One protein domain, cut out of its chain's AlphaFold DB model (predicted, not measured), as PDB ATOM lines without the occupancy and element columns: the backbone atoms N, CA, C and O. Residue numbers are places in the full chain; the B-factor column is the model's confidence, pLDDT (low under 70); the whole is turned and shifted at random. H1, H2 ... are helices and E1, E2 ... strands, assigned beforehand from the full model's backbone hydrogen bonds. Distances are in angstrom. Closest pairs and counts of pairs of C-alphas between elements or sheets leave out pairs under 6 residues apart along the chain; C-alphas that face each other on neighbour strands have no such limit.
ATOM      1  N   ALA A   2      -8.664 -34.967 -12.007       54.31
ATOM      2  CA  ALA A   2      -7.856 -36.129 -12.436       54.31
ATOM      3  C   ALA A   2      -7.472 -36.235 -13.937       54.31
ATOM      4  O   ALA A   2      -7.048 -37.291 -14.379       54.31
ATOM      5  N   GLN A   3      -7.563 -35.152 -14.724       55.56
ATOM      6  CA  GLN A   3      -6.950 -35.087 -16.074       55.56
ATOM      7  C   GLN A   3      -5.718 -34.164 -16.140       55.56
ATOM      8  O   GLN A   3      -5.072 -34.087 -17.176       55.56
ATOM      9  N   SER A   4      -5.394 -33.461 -15.051       59.97
ATOM     10  CA  SER A   4      -4.351 -32.427 -15.003       59.97
ATOM     11  C   SER A   4      -2.944 -32.958 -14.693       59.97
ATOM     12  O   SER A   4      -2.004 -32.176 -14.685       59.97
ATOM     13  N   GLY A   5      -2.773 -34.261 -14.421       61.78
ATOM     14  CA  GLY A   5      -1.470 -34.843 -14.055       61.78
ATOM     15  C   GLY A   5      -0.914 -34.387 -12.695       61.78
ATOM     16  O   GLY A   5       0.201 -34.745 -12.343       61.78
ATOM     17  N   GLU A   6      -1.684 -33.621 -11.918       75.12
ATOM     18  CA  GLU A   6      -1.265 -33.061 -10.621       75.12
ATOM     19  C   GLU A   6      -1.138 -34.118  -9.514       75.12
ATOM     20  O   GLU A   6      -0.449 -33.899  -8.522       75.12
ATOM     21  N   TYR A   7      -1.802 -35.266  -9.679       75.19
ATOM     22  CA  TYR A   7      -1.839 -36.346  -8.698       75.19
ATOM     23  C   TYR A   7      -1.731 -37.701  -9.388       75.19
ATOM     24  O   TYR A   7      -2.384 -37.940 -10.405       75.19
ATOM     25  N   VAL A   8      -0.944 -38.596  -8.791       79.12
ATOM     26  CA  VAL A   8      -0.888 -40.014  -9.155       79.12
ATOM     27  C   VAL A   8      -1.510 -40.814  -8.021       79.12
ATOM     28  O   VAL A   8      -1.120 -40.653  -6.863       79.12
ATOM     29  N   PHE A   9      -2.472 -41.672  -8.347       86.12
ATOM     30  CA  PHE A   9      -3.112 -42.550  -7.376       86.12
ATOM     31  C   PHE A   9      -2.551 -43.961  -7.518       86.12
ATOM     32  O   PHE A   9      -2.438 -44.469  -8.633       86.12
ATOM     33  N   PHE A  10      -2.252 -44.608  -6.392       87.44
ATOM     34  CA  PHE A  10      -1.909 -46.026  -6.353       87.44
ATOM     35  C   PHE A  10      -2.812 -46.773  -5.374       87.44
ATOM     36  O   PHE A  10      -3.074 -46.275  -4.279       87.44
ATOM     37  N   SER A  11      -3.245 -47.976  -5.747       84.00
ATOM     38  CA  SER A  11      -3.818 -48.954  -4.818       84.00
ATOM     39  C   SER A  11      -2.929 -50.191  -4.763       84.00
ATOM     40  O   SER A  11      -2.310 -50.569  -5.758       84.00
ATOM     41  N   ILE A  12      -2.833 -50.811  -3.587       83.12
ATOM     42  CA  ILE A  12      -2.091 -52.057  -3.395       83.12
ATOM     43  C   ILE A  12      -3.105 -53.141  -3.056       83.12
ATOM     44  O   ILE A  12      -3.703 -53.128  -1.983       83.12
ATOM     45  N   GLU A  13      -3.278 -54.076  -3.981       77.62
ATOM     46  CA  GLU A  13      -4.204 -55.198  -3.867       77.62
ATOM     47  C   GLU A  13      -3.428 -56.486  -4.132       77.62
ATOM     48  O   GLU A  13      -3.293 -56.949  -5.263       77.62
ATOM     49  N   LEU A  14      -2.856 -57.046  -3.066       74.19
ATOM     50  CA  LEU A  14      -2.045 -58.263  -3.159       74.19
ATOM     51  C   LEU A  14      -2.916 -59.509  -3.350       74.19
ATOM     52  O   LEU A  14      -2.541 -60.405  -4.100       74.19
ATOM     53  N   PHE A  15      -4.102 -59.511  -2.738       70.81
ATOM     54  CA  PHE A  15      -5.038 -60.629  -2.752       70.81
ATOM     55  C   PHE A  15      -6.362 -60.168  -3.364       70.81
ATOM     56  O   PHE A  15      -7.169 -59.519  -2.705       70.81
ATOM     57  N   THR A  16      -6.579 -60.470  -4.640       63.06
ATOM     58  CA  THR A  16      -7.849 -60.203  -5.322       63.06
ATOM     59  C   THR A  16      -8.095 -61.255  -6.400       63.06
ATOM     60  O   THR A  16      -7.169 -61.913  -6.887       63.06
ATOM     61  N   SER A  17      -9.361 -61.456  -6.743       64.81
ATOM     62  CA  SER A  17      -9.775 -62.373  -7.798       64.81
ATOM     63  C   SER A  17      -9.605 -61.740  -9.186       64.81
ATOM     64  O   SER A  17      -9.738 -60.527  -9.353       64.81
ATOM     65  N   LYS A  18      -9.354 -62.548 -10.232       64.56
ATOM     66  CA  LYS A  18      -9.189 -62.025 -11.610       64.56
ATOM     67  C   LYS A  18     -10.418 -61.283 -12.151       64.56
ATOM     68  O   LYS A  18     -10.293 -60.581 -13.160       64.56
ATOM     69  N   SER A  19     -11.616 -61.528 -11.619       63.38
ATOM     70  CA  SER A  19     -12.828 -60.794 -12.013       63.38
ATOM     71  C   SER A  19     -12.803 -59.379 -11.441       63.38
ATOM     72  O   SER A  19     -12.979 -58.420 -12.196       63.38
ATOM     73  N   GLU A  20     -12.481 -59.247 -10.154       66.06
ATOM     74  CA  GLU A  20     -12.390 -57.965  -9.453       66.06
ATOM     75  C   GLU A  20     -11.269 -57.081 -10.005       66.06
ATOM     76  O   GLU A  20     -11.492 -55.897 -10.240       66.06
ATOM     77  N   THR A  21     -10.112 -57.650 -10.362       67.62
ATOM     78  CA  THR A  21      -9.005 -56.865 -10.948       67.62
ATOM     79  C   THR A  21      -9.326 -56.312 -12.342       67.62
ATOM     80  O   THR A  21      -8.743 -55.322 -12.773       67.62
ATOM     81  N   ARG A  22     -10.229 -56.954 -13.101       76.00
ATOM     82  CA  ARG A  22     -10.525 -56.548 -14.490       76.00
ATOM     83  C   ARG A  22     -11.468 -55.355 -14.575       76.00
ATOM     84  O   ARG A  22     -11.365 -54.570 -15.519       76.00
ATOM     85  N   ARG A  23     -12.416 -55.237 -13.644       84.69
ATOM     86  CA  ARG A  23     -13.379 -54.126 -13.579       84.69
ATOM     87  C   ARG A  23     -13.628 -53.716 -12.120       84.69
ATOM     88  O   ARG A  23     -14.764 -53.799 -11.663       84.69
ATOM     89  N   PRO A  24     -12.604 -53.219 -11.404       82.81
ATOM     90  CA  PRO A  24     -12.719 -52.905  -9.974       82.81
ATOM     91  C   PRO A  24     -13.695 -51.750  -9.677       82.81
ATOM     92  O   PRO A  24     -14.181 -51.601  -8.562       82.81
ATOM     93  N   TRP A  25     -14.015 -50.934 -10.684       87.75
ATOM     94  CA  TRP A  25     -14.977 -49.830 -10.610       87.75
ATOM     95  C   TRP A  25     -16.436 -50.242 -10.869       87.75
ATOM     96  O   TRP A  25     -17.318 -49.392 -10.755       87.75
ATOM     97  N   TRP A  26     -16.695 -51.485 -11.287       88.81
ATOM     98  CA  TRP A  26     -18.024 -51.935 -11.706       88.81
ATOM     99  C   TRP A  26     -18.827 -52.504 -10.538       88.81
ATOM    100  O   TRP A  26     -18.363 -53.406  -9.845       88.81
ATOM    101  N   ARG A  27     -20.072 -52.047 -10.388       87.00
ATOM    102  CA  ARG A  27     -21.099 -52.687  -9.557       87.00
ATOM    103  C   ARG A  27     -22.390 -52.884 -10.341       87.00
ATOM    104  O   ARG A  27     -22.757 -52.032 -11.144       87.00
ATOM    105  N   GLU A  28     -23.075 -54.004 -10.140       88.06
ATOM    106  CA  GLU A  28     -24.297 -54.332 -10.896       88.06
ATOM    107  C   GLU A  28     -25.472 -53.395 -10.582       88.06
ATOM    108  O   GLU A  28     -26.294 -53.117 -11.452       88.06
ATOM    109  N   ASP A  29     -25.524 -52.872  -9.360       90.94
ATOM    110  CA  ASP A  29     -26.629 -52.098  -8.801       90.94
ATOM    111  C   ASP A  29     -26.516 -50.578  -9.023       90.94
ATOM    112  O   ASP A  29     -27.476 -49.853  -8.760       90.94
ATOM    113  N   ASP A  30     -25.385 -50.074  -9.539       87.50
ATOM    114  CA  ASP A  30     -25.147 -48.626  -9.665       87.50
ATOM    115  C   ASP A  30     -24.499 -48.195 -11.006       87.50
ATOM    116  O   ASP A  30     -23.332 -47.783 -11.065       87.50
ATOM    117  N   PRO A  31     -25.255 -48.231 -12.124       85.56
ATOM    118  CA  PRO A  31     -24.730 -47.898 -13.452       85.56
ATOM    119  C   PRO A  31     -24.235 -46.450 -13.588       85.56
ATOM    120  O   PRO A  31     -23.250 -46.181 -14.279       85.56
ATOM    121  N   LEU A  32     -24.896 -45.501 -12.918       86.38
ATOM    122  CA  LEU A  32     -24.523 -44.083 -12.950       86.38
ATOM    123  C   LEU A  32     -23.174 -43.851 -12.261       86.38
ATOM    124  O   LEU A  32     -22.324 -43.132 -12.802       86.38
ATOM    125  N   ARG A  33     -22.929 -44.482 -11.102       88.62
ATOM    126  CA  ARG A  33     -21.616 -44.390 -10.452       88.62
ATOM    127  C   ARG A  33     -20.538 -45.149 -11.205       88.62
ATOM    128  O   ARG A  33     -19.412 -44.655 -11.223       88.62
ATOM    129  N   ASN A  34     -20.858 -46.245 -11.892       92.12
ATOM    130  CA  ASN A  34     -19.884 -46.988 -12.696       92.12
ATOM    131  C   ASN A  34     -19.194 -46.104 -13.741       92.12
ATOM    132  O   ASN A  34     -17.975 -46.164 -13.886       92.12
ATOM    133  N   HIS A  35     -19.932 -45.233 -14.439       90.50
ATOM    134  CA  HIS A  35     -19.336 -44.322 -15.425       90.50
ATOM    135  C   HIS A  35     -18.347 -43.339 -14.793       90.50
ATOM    136  O   HIS A  35     -17.252 -43.121 -15.320       90.50
ATOM    137  N   ARG A  36     -18.713 -42.758 -13.645       89.75
ATOM    138  CA  ARG A  36     -17.841 -41.836 -12.909       89.75
ATOM    139  C   ARG A  36     -16.619 -42.556 -12.337       89.75
ATOM    140  O   ARG A  36     -15.515 -42.027 -12.428       89.75
ATOM    141  N   ALA A  37     -16.817 -43.743 -11.769       90.12
ATOM    142  CA  ALA A  37     -15.757 -44.564 -11.205       90.12
ATOM    143  C   ALA A  37     -14.777 -45.013 -12.294       90.12
ATOM    144  O   ALA A  37     -13.581 -44.808 -12.135       90.12
ATOM    145  N   LYS A  38     -15.265 -45.483 -13.449       90.25
ATOM    146  CA  LYS A  38     -14.422 -45.832 -14.602       90.25
ATOM    147  C   LYS A  38     -13.461 -44.700 -14.969       90.25
ATOM    148  O   LYS A  38     -12.268 -44.940 -15.089       90.25
ATOM    149  N   LYS A  39     -13.969 -43.466 -15.075       87.94
ATOM    150  CA  LYS A  39     -13.151 -42.286 -15.393       87.94
ATOM    151  C   LYS A  39     -12.130 -41.950 -14.297       87.94
ATOM    152  O   LYS A  39     -11.052 -41.463 -14.601       87.94
ATOM    153  N   ALA A  40     -12.445 -42.194 -13.026       86.69
ATOM    154  CA  ALA A  40     -11.490 -41.997 -11.933       86.69
ATOM    155  C   ALA A  40     -10.375 -43.058 -11.940       86.69
ATOM    156  O   ALA A  40      -9.216 -42.730 -11.701       86.69
ATOM    157  N   TYR A  41     -10.716 -44.308 -12.266       87.12
ATOM    158  CA  TYR A  41      -9.760 -45.414 -12.356       87.12
ATOM    159  C   TYR A  41      -8.771 -45.268 -13.525       87.12
ATOM    160  O   TYR A  41      -7.710 -45.875 -13.477       87.12
ATOM    161  N   GLU A  42      -9.047 -44.423 -14.527       83.69
ATOM    162  CA  GLU A  42      -8.066 -44.065 -15.573       83.69
ATOM    163  C   GLU A  42      -6.810 -43.381 -15.003       83.69
ATOM    164  O   GLU A  42      -5.745 -43.457 -15.609       83.69
ATOM    165  N   ALA A  43      -6.917 -42.737 -13.835       84.44
ATOM    166  CA  ALA A  43      -5.799 -42.102 -13.138       84.44
ATOM    167  C   ALA A  43      -5.195 -42.975 -12.015       84.44
ATOM    168  O   ALA A  43      -4.292 -42.517 -11.309       84.44
ATOM    169  N   LEU A  44      -5.700 -44.201 -11.817       85.69
ATOM    170  CA  LEU A  44      -5.275 -45.118 -10.758       85.69
ATOM    171  C   LEU A  44      -4.330 -46.190 -11.307       85.69
ATOM    172  O   LEU A  44      -4.655 -46.906 -12.250       85.69
ATOM    173  N   LEU A  45      -3.187 -46.353 -10.649       86.44
ATOM    174  CA  LEU A  45      -2.264 -47.454 -10.879       86.44
ATOM    175  C   LEU A  45      -2.453 -48.520  -9.795       86.44
ATOM    176  O   LEU A  45      -2.282 -48.259  -8.608       86.44
ATOM    177  N   GLN A  46      -2.794 -49.736 -10.204       82.62
ATOM    178  CA  GLN A  46      -3.010 -50.842  -9.277       82.62
ATOM    179  C   GLN A  46      -1.766 -51.731  -9.197       82.62
ATOM    180  O   GLN A  46      -1.278 -52.237 -10.207       82.62
ATOM    181  N   VAL A  47      -1.260 -51.932  -7.982       84.44
ATOM    182  CA  VAL A  47      -0.148 -52.835  -7.680       84.44
ATOM    183  C   VAL A  47      -0.721 -54.164  -7.203       84.44
ATOM    184  O   VAL A  47      -1.373 -54.217  -6.160       84.44
ATOM    185  N   THR A  48      -0.456 -55.237  -7.948       79.75
ATOM    186  CA  THR A  48      -0.919 -56.594  -7.621       79.75
ATOM    187  C   THR A  48       0.235 -57.574  -7.484       79.75
ATOM    188  O   THR A  48       1.314 -57.378  -8.053       79.75
ATOM    189  N   ALA A  49      -0.001 -58.678  -6.774       79.06
ATOM    190  CA  ALA A  49       0.928 -59.801  -6.779       79.06
ATOM    191  C   ALA A  49       1.087 -60.355  -8.206       79.06
ATOM    192  O   ALA A  49       0.125 -60.460  -8.975       79.06
ATOM    193  N   ARG A  50       2.321 -60.714  -8.578       75.56
ATOM    194  CA  ARG A  50       2.594 -61.317  -9.883       75.56
ATOM    195  C   ARG A  50       2.107 -62.761  -9.885       75.56
ATOM    196  O   ARG A  50       2.658 -63.601  -9.179       75.56
TER     197      ARG A  50
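AT A GLANCE: This is residues 2 to 50 of the 95 residues of the protein "Atrial natriuretic peptide receptor 1-like protein" of Leptotrombidium deliense (UniProt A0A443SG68). The model is a flat, open frame: two parallel strands, E1 and E2, run side by side along one edge, the long helix H2 sticks out from the end of this ribbon where E2 begins, and the small helix H1 sits off the other end, after E1. Residues 23 to 30 run from H1 to the far end of H2 and close the frame. The printed part has 49 residues, with the order E1, H1, H2, E2, and its class is mixed, helices and strands. It is only just loose, close to compact, with a radius of gyration of the C-alphas of 11.9 A and spans of 30 by 29 by 10 A.

HOW THE PARTS SIT: E1, residues 9 to 13, and E2, residues 44 to 48, are parallel neighbours at 24 degrees. C-alphas 11 and 46 face each other at 4.9 A; N 11 and O 45, 3.0 A, and N 47 and O 11, 2.8 A, are within hydrogen-bond range. With H1, residues 18 to 22, and H2, residues 31 to 41, between them, they form a strand-helix-strand unit, two parallel strands joined through helices, with a right-handed crossover. H1 and H2 are apart, as are E1 and H2, and H1 and E2. Within hydrogen-bond range are 6 of 7 O i to N i+4 pairs in H2 and 0 of 1 in H1, where 1 of 2 O i to N i+3 pairs is.

IN THESE COORDINATES: E1 begins at C-alpha 9 (-3.112, -42.550, -7.376) and spans 13.2 A. H1 spans 6.3 A. H2 spans 15.2 A from C-alpha 31 (-24.730, -47.898, -13.452). E2 spans 12.7 A, ending at C-alpha 48 (-0.919, -56.594, -7.621).

THE WHOLE: The C-alphas of Leu 32 and Arg 50 are the two farthest apart, 32.3 A. The printed part has no cut and no long link. Its mean pLDDT is 79.7; residues 2 to 5 and 16 to 21 are under 70.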